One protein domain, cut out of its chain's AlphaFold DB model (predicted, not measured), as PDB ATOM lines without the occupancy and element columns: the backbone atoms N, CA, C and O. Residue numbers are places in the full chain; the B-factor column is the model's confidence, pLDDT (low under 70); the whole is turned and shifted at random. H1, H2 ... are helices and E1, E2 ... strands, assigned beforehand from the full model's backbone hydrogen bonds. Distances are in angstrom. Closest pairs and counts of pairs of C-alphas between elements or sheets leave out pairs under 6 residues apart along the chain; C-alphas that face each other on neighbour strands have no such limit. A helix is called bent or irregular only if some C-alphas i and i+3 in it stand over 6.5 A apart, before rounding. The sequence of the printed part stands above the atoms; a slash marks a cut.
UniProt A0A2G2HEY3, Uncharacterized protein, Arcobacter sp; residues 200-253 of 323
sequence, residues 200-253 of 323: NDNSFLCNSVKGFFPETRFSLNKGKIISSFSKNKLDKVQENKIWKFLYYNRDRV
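This is residues 200 to 253 of the 323 residues of an uncharacterized protein of Arcobacter sp (UniProt A0A2G2HEY3). A small sheet of three antiparallel strands, E1, E2 and E3, makes one layer, and a single helix, H1, crosses over one face of it as the second layer, with no named element over the other face. After H1 the last printed residues, 249 to 253, fold back toward E1. The printed part has 54 residues, with three named strands and then one named helix along it, in the order E1, E2, E3, H1; the sheet has the same order, E1 - E2 - E3. The class is mixed, helices and strands, though under half of the residues are in named elements. The whole is compact, with a radius of gyration of the C-alphas of 9.9 A, and its outline is rounded: the C-alphas span 23 by 22 by 20 A along their three main axes.

E1, residues 204 to 207, and E2, residues 217 to 221, are antiparallel neighbours and form a hairpin, their directions at 151 degrees. C-alphas 204 and 219 face each other at 4.2 A, and N 205 and O 218 are within hydrogen-bond range at 2.8 A, as are N 218 and O 206 at 2.8 A. E2 and E3, residues 224 to 227, form a second hairpin, antiparallel at 149 degrees, with N 221 and O 224 at 2.8 A and N 226 and O 219 at 2.8 A. The three strands make a meander, each strand the antiparallel neighbour of the one before; E1 and E3 are the edge strands and E2 is the inner one. H1, residues 236 to 248, is on the sheet at a height over the sheet of 9.6 A. It lies over E1 and E3 and runs across the strands, at 86 degrees to E3 on the local plane. The closest C-alphas of E3 and H1 are those of Ile 225 and Glu 239, 6.5 A apart. E1 and H1 are near each other, with 7 pairs of C-alphas within 10 A. Every O i to N i+4 pair in H1 is within hydrogen-bond range.

E1 runs from Phe 204, C-alpha at (26.203, 2.816, 128.316), to Asn 207. E2, Arg 217 to Asn 221, measures 12.8 A from first to last C-alpha, and E3, Lys 224 to Ser 227, measures 10.1 A. H1 runs 18.3 A from Lys 236, C-alpha at (31.280, 12.728, 142.992), to Tyr 248, C-alpha at (30.151, 20.171, 126.304), and is not bent.

The two C-alphas farthest apart, those of Asn 200 and Gly 211, are 25.9 A apart. The printed part has no cut. The link from E2 to E3 is tight, and those from E1 to E2 and from E3 to H1 are short. The mean pLDDT of the printed part is 84.9, and no printed residue is under 70.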
ATOM      1  N   ASN A 200      17.954   4.442 129.897       78.69
ATOM      2  CA  ASN A 200      17.579   3.281 130.700       78.69
ATOM      3  C   ASN A 200      18.655   2.992 131.756       78.69
ATOM      4  O   ASN A 200      19.846   3.225 131.525       78.69
ATOM      5  N   ASP A 201      18.255   2.414 132.887       72.56
ATOM      6  CA  ASP A 201      19.214   1.879 133.850       72.56
ATOM      7  C   ASP A 201      20.089   0.793 133.198       72.56
ATOM      8  O   ASP A 201      19.635   0.019 132.356       72.56
ATOM      9  N   ASN A 202      21.362   0.749 133.591       79.00
ATOM     10  CA  ASN A 202      22.437  -0.076 133.023       79.00
ATOM     11  C   ASN A 202      22.834   0.258 131.577       79.00
ATOM     12  O   ASN A 202      23.585  -0.498 130.961       79.00
ATOM     13  N   SER A 203      22.384   1.390 131.030       86.69
ATOM     14  CA  SER A 203      22.816   1.835 129.704       86.69
ATOM     15  C   SER A 203      24.252   2.358 129.711       86.69
ATOM     16  O   SER A 203      24.737   2.944 130.683       86.69
ATOM     17  N   PHE A 204      24.940   2.149 128.591       91.56
ATOM     18  CA  PHE A 204      26.203   2.816 128.316       91.56
ATOM     19  C   PHE A 204      25.987   4.333 128.283       91.56
ATOM     20  O   PHE A 204      25.048   4.822 127.659       91.56
ATOM     21  N   LEU A 205      26.863   5.070 128.959       92.12
ATOM     22  CA  LEU A 205      26.809   6.520 129.068       92.12
ATOM     23  C   LEU A 205      27.828   7.186 128.143       92.12
ATOM     24  O   LEU A 205      27.448   8.063 127.379       92.12
ATOM     25  N   CYS A 206      29.108   6.819 128.243       92.31
ATOM     26  CA  CYS A 206      30.183   7.335 127.387       92.31
ATOM     27  C   CYS A 206      31.501   6.588 127.618       92.31
ATOM     28  O   CYS A 206      31.632   5.789 128.544       92.31
ATOM     29  N   ASN A 207      32.502   6.888 126.800       91.06
ATOM     30  CA  ASN A 207      33.893   6.502 126.996       91.06
ATOM     31  C   ASN A 207      34.827   7.627 126.511       91.06
ATOM     32  O   ASN A 207      34.366   8.699 126.115       91.06
ATOM     33  N   SER A 208      36.143   7.411 126.605       85.94
ATOM     34  CA  SER A 208      37.164   8.378 126.156       85.94
ATOM     35  C   SER A 208      37.051   9.761 126.816       85.94
ATOM     36  O   SER A 208      37.272  10.802 126.199       85.94
ATOM     37  N   VAL A 209      36.711   9.785 128.108       85.88
ATOM     38  CA  VAL A 209      36.644  11.023 128.893       85.88
ATOM     39  C   VAL A 209      38.055  11.449 129.303       85.88
ATOM     40  O   VAL A 209      38.788  10.681 129.930       85.88
ATOM     41  N   LYS A 210      38.437  12.698 129.002       77.19
ATOM     42  CA  LYS A 210      39.774  13.234 129.311       77.19
ATOM     43  C   LYS A 210      40.146  13.029 130.784       77.19
ATOM     44  O   LYS A 210      39.438  13.466 131.691       77.19
ATOM     45  N   GLY A 211      41.312  12.429 131.023       73.19
ATOM     46  CA  GLY A 211      41.835  12.152 132.362       73.19
ATOM     47  C   GLY A 211      41.152  10.982 133.077       73.19
ATOM     48  O   GLY A 211      41.215  10.926 134.302       73.19
ATOM     49  N   PHE A 212      40.492  10.103 132.327       81.69
ATOM     50  CA  PHE A 212      40.271   8.697 132.658       81.69
ATOM     51  C   PHE A 212      41.010   7.840 131.626       81.69
ATOM     52  O   PHE A 212      41.466   8.365 130.607       81.69
ATOM     53  N   PHE A 213      41.131   6.529 131.862       79.81
ATOM     54  CA  PHE A 213      41.655   5.655 130.814       79.81
ATOM     55  C   PHE A 213      40.726   5.712 129.594       79.81
ATOM     56  O   PHE A 213      39.516   5.557 129.774       79.81
ATOM     57  N   PRO A 214      41.250   5.903 128.375       78.25
ATOM     58  CA  PRO A 214      40.428   6.143 127.184       78.25
ATOM     59  C   PRO A 214      39.465   5.002 126.842       78.25
ATOM     60  O   PRO A 214      38.380   5.248 126.317       78.25
ATOM     61  N   GLU A 215      39.845   3.774 127.197       81.50
ATOM     62  CA  GLU A 215      39.048   2.554 127.029       81.50
ATOM     63  C   GLU A 215      38.015   2.342 128.147       81.50
ATOM     64  O   GLU A 215      37.186   1.437 128.064       81.50
ATOM     65  N   THR A 216      38.026   3.177 129.192       87.88
ATOM     66  CA  THR A 216      37.028   3.092 130.264       87.88
ATOM     67  C   THR A 216      35.653   3.377 129.690       87.88
ATOM     68  O   THR A 216      35.391   4.470 129.184       87.88
ATOM     69  N   ARG A 217      34.760   2.400 129.821       92.44
ATOM     70  CA  ARG A 217      33.342   2.544 129.525       92.44
ATOM     71  C   ARG A 217      32.639   2.969 130.798       92.44
ATOM     72  O   ARG A 217      32.807   2.349 131.847       92.44
ATOM     73  N   PHE A 218      31.843   4.015 130.696       94.25
ATOM     74  CA  PHE A 218      30.986   4.481 131.769       94.25
ATOM     75  C   PHE A 218      29.554   4.082 131.463       94.25
ATOM     76  O   PHE A 218      29.100   4.251 130.333       94.25
ATOM     77  N   SER A 219      28.840   3.565 132.454       93.69
ATOM     78  CA  SER A 219      27.421   3.221 132.354       93.69
ATOM     79  C   SER A 219      26.633   3.844 133.498       93.69
ATOM     80  O   SER A 219      27.188   4.146 134.555       93.69
ATOM     81  N   LEU A 220      25.339   4.068 133.287       90.00
ATOM     82  CA  LEU A 220      24.427   4.503 134.342       90.00
ATOM     83  C   LEU A 220      23.855   3.295 135.069       90.00
ATOM     84  O   LEU A 220      23.389   2.364 134.432       90.00
ATOM     85  N   ASN A 221      23.827   3.320 136.394       84.88
ATOM     86  CA  ASN A 221      23.134   2.335 137.217       84.88
ATOM     87  C   ASN A 221      22.477   3.058 138.390       84.88
ATOM     88  O   ASN A 221      23.174   3.652 139.222       84.88
ATOM     89  N   LYS A 222      21.139   3.034 138.437       79.06
ATOM     90  CA  LYS A 222      20.326   3.709 139.457       79.06
ATOM     91  C   LYS A 222      20.718   5.182 139.609       79.06
ATOM     92  O   LYS A 222      20.973   5.666 140.709       79.06
ATOM     93  N   GLY A 223      20.878   5.869 138.477       70.31
ATOM     94  CA  GLY A 223      21.255   7.287 138.422       70.31
ATOM     95  C   GLY A 223      22.707   7.629 138.797       70.31
ATOM     96  O   GLY A 223      23.062   8.807 138.777       70.31
ATOM     97  N   LYS A 224      23.561   6.645 139.107       82.12
ATOM     98  CA  LYS A 224      25.002   6.842 139.360       82.12
ATOM     99  C   LYS A 224      25.835   6.291 138.202       82.12
ATOM    100  O   LYS A 224      25.411   5.363 137.519       82.12
ATOM    101  N   ILE A 225      27.027   6.847 137.991       89.50
ATOM    102  CA  ILE A 225      27.948   6.367 136.954       89.50
ATOM    103  C   ILE A 225      28.813   5.230 137.512       89.50
ATOM    104  O   ILE A 225      29.436   5.384 138.563       89.50
ATOM    105  N   ILE A 226      28.888   4.115 136.790       92.31
ATOM    106  CA  ILE A 226      29.808   3.000 137.036       92.31
ATOM    107  C   ILE A 226      30.911   3.018 135.979       92.31
ATOM    108  O   ILE A 226      30.651   3.262 134.802       92.31
ATOM    109  N   SER A 227      32.144   2.745 136.400       92.00
ATOM    110  CA  SER A 227      33.290   2.567 135.505       92.00
ATOM    111  C   SER A 227      33.534   1.093 135.201       92.00
ATOM    112  O   SER A 227      33.583   0.275 136.117       92.00
ATOM    113  N   SER A 228      33.770   0.745 133.936       90.19
ATOM    114  CA  SER A 228      34.187  -0.609 133.546       90.19
ATOM    115  C   SER A 228      35.573  -0.979 134.070       90.19
ATOM    116  O   SER A 228      35.871  -2.162 134.200       90.19
ATOM    117  N   PHE A 229      36.413   0.020 134.363       85.50
ATOM    118  CA  PHE A 229      37.770  -0.182 134.861       85.50
ATOM    119  C   PHE A 229      37.764  -0.618 136.329       85.50
ATOM    120  O   PHE A 229      38.321  -1.656 136.668       85.50
ATOM    121  N   SER A 230      37.093   0.139 137.201       84.00
ATOM    122  CA  SER A 230      37.029  -0.180 138.636       84.00
ATOM    123  C   SER A 230      35.868  -1.101 139.008       84.00
ATOM    124  O   SER A 230      35.850  -1.627 140.116       84.00
ATOM    125  N   LYS A 231      34.872  -1.251 138.124       85.19
ATOM    126  CA  LYS A 231      33.564  -1.886 138.385       85.19
ATOM    127  C   LYS A 231      32.783  -1.266 139.552       85.19
ATOM    128  O   LYS A 231      31.767  -1.811 139.974       85.19
ATOM    129  N   ASN A 232      33.220  -0.105 140.031       85.69
ATOM    130  CA  ASN A 232      32.623   0.608 141.149       85.69
ATOM    131  C   ASN A 232      31.863   1.842 140.662       85.69
ATOM    132  O   ASN A 232      32.137   2.387 139.585       85.69
ATOM    133  N   LYS A 233      30.924   2.302 141.495       88.19
ATOM    134  CA  LYS A 233      30.340   3.636 141.350       88.19
ATOM    135  C   LYS A 233      31.451   4.672 141.493       88.19
ATOM    136  O   LYS A 233      32.299   4.548 142.375       88.19
ATOM    137  N   LEU A 234      31.445   5.662 140.613       85.00
ATOM    138  CA  LEU A 234      32.386   6.770 140.685       85.00
ATOM    139  C   LEU A 234      32.096   7.641 141.902       85.00
ATOM    140  O   LEU A 234      30.941   7.807 142.301       85.00
ATOM    141  N   ASP A 235      33.152   8.227 142.457       79.50
ATOM    142  CA  ASP A 235      32.988   9.311 143.415       79.50
ATOM    143  C   ASP A 235      32.418  10.564 142.724       79.50
ATOM    144  O   ASP A 235      32.422  10.694 141.496       79.50
ATOM    145  N   LYS A 236      31.928  11.519 143.515       72.12
ATOM    146  CA  LYS A 236      31.280  12.728 142.992       72.12
ATOM    147  C   LYS A 236      32.214  13.586 142.135       72.12
ATOM    148  O   LYS A 236      31.754  14.204 141.177       72.12
ATOM    149  N   VAL A 237      33.507  13.647 142.453       73.62
ATOM    150  CA  VAL A 237      34.477  14.466 141.710       73.62
ATOM    151  C   VAL A 237      34.670  13.888 140.309       73.62
ATOM    152  O   VAL A 237      34.599  14.612 139.311       73.62
ATOM    153  N   GLN A 238      34.846  12.572 140.229       83.00
ATOM    154  CA  GLN A 238      34.928  11.814 138.989       83.00
ATOM    155  C   GLN A 238      33.619  11.899 138.198       83.00
ATOM    156  O   GLN A 238      33.643  12.159 136.993       83.00
ATOM    157  N   GLU A 239      32.477  11.759 138.869       85.06
ATOM    158  CA  GLU A 239      31.156  11.851 138.251       85.06
ATOM    159  C   GLU A 239      30.918  13.244 137.645       85.06
ATOM    160  O   GLU A 239      30.546  13.370 136.477       85.06
ATOM    161  N   ASN A 240      31.218  14.308 138.395       78.12
ATOM    162  CA  ASN A 240      31.110  15.694 137.934       78.12
ATOM    163  C   ASN A 240      32.020  15.975 136.736       78.12
ATOM    164  O   ASN A 240      31.635  16.711 135.824       78.12
ATOM    165  N   LYS A 241      33.213  15.375 136.700       84.06
ATOM    166  CA  LYS A 241      34.134  15.489 135.564       84.06
ATOM    167  C   LYS A 241      33.532  14.890 134.289       84.06
ATOM    168  O   LYS A 241      33.630  15.514 133.232       84.06
ATOM    169  N   ILE A 242      32.865  13.740 134.392       90.50
ATOM    170  CA  ILE A 242      32.168  13.109 133.260       90.50
ATOM    171  C   ILE A 242      30.954  13.932 132.835       90.50
ATOM    172  O   ILE A 242      30.802  14.217 131.648       90.50
ATOM    173  N   TRP A 243      30.123  14.384 133.775       86.69
ATOM    174  CA  TRP A 243      28.955  15.204 133.438       86.69
ATOM    175  C   TRP A 243      29.337  16.534 132.797       86.69
ATOM    176  O   TRP A 243      28.707  16.951 131.828       86.69
ATOM    177  N   LYS A 244      30.408  17.170 133.279       84.81
ATOM    178  CA  LYS A 244      30.976  18.365 132.653       84.81
ATOM    179  C   LYS A 244      31.460  18.071 131.235       84.81
ATOM    180  O   LYS A 244      31.173  18.850 130.334       84.81
ATOM    181  N   PHE A 245      32.161  16.959 131.023       89.81
ATOM    182  CA  PHE A 245      32.602  16.542 129.693       89.81
ATOM    183  C   PHE A 245      31.418  16.338 128.737       89.81
ATOM    184  O   PHE A 245      31.396  16.939 127.664       89.81
ATOM    185  N   LEU A 246      30.408  15.571 129.147       90.75
ATOM    186  CA  LEU A 246      29.210  15.298 128.349       90.75
ATOM    187  C   LEU A 246      28.370  16.546 128.082       90.75
ATOM    188  O   LEU A 246      27.794  16.683 127.009       90.75
ATOM    189  N   TYR A 247      28.327  17.491 129.021       86.31
ATOM    190  CA  TYR A 247      27.613  18.749 128.826       86.31
ATOM    191  C   TYR A 247      28.147  19.545 127.626       86.31
ATOM    192  O   TYR A 247      27.355  20.142 126.889       86.31
ATOM    193  N   TYR A 248      29.471  19.529 127.431       83.81
ATOM    194  CA  TYR A 248      30.151  20.171 126.304       83.81
ATOM    195  C   TYR A 248      30.260  19.278 125.057       83.81
ATOM    196  O   TYR A 248      30.544  19.795 123.985       83.81
ATOM    197  N   ASN A 249      30.002  17.972 125.182       87.00
ATOM    198  CA  ASN A 249      30.069  16.976 124.104       87.00
ATOM    199  C   ASN A 249      28.785  16.133 124.109       87.00
ATOM    200  O   ASN A 249      28.806  14.929 124.374       87.00
ATOM    201  N   ARG A 250      27.633  16.790 123.922       86.62
ATOM    202  CA  ARG A 250      26.309  16.158 124.096       86.62
ATOM    203  C   ARG A 250      26.047  15.037 123.095       86.62
ATOM    204  O   ARG A 250      25.280  14.128 123.381       86.62
ATOM    205  N   ASP A 251      26.695  15.117 121.944       87.44
ATOM    206  CA  ASP A 251      26.744  14.104 120.897       87.44
ATOM    207  C   ASP A 251      27.420  12.800 121.351       87.44
ATOM    208  O   ASP A 251      27.166  11.759 120.763       87.44
ATOM    209  N   ARG A 252      28.221  12.813 122.425       86.25
ATOM    210  CA  ARG A 252      28.867  11.606 122.974       86.25
ATOM    211  C   ARG A 252      28.005  10.837 123.987       86.25
ATOM    212  O   ARG A 252      28.437   9.803 124.491       86.25
ATOM    213  N   VAL A 253      26.808  11.325 124.324       91.19
ATOM    214  CA  VAL A 253      25.919  10.667 125.298       91.19
ATOM    215  C   VAL A 253      25.314   9.398 124.698       91.19
ATOM    216  O   VAL A 253      24.568   9.461 123.727       91.19
TER     217      VAL A 253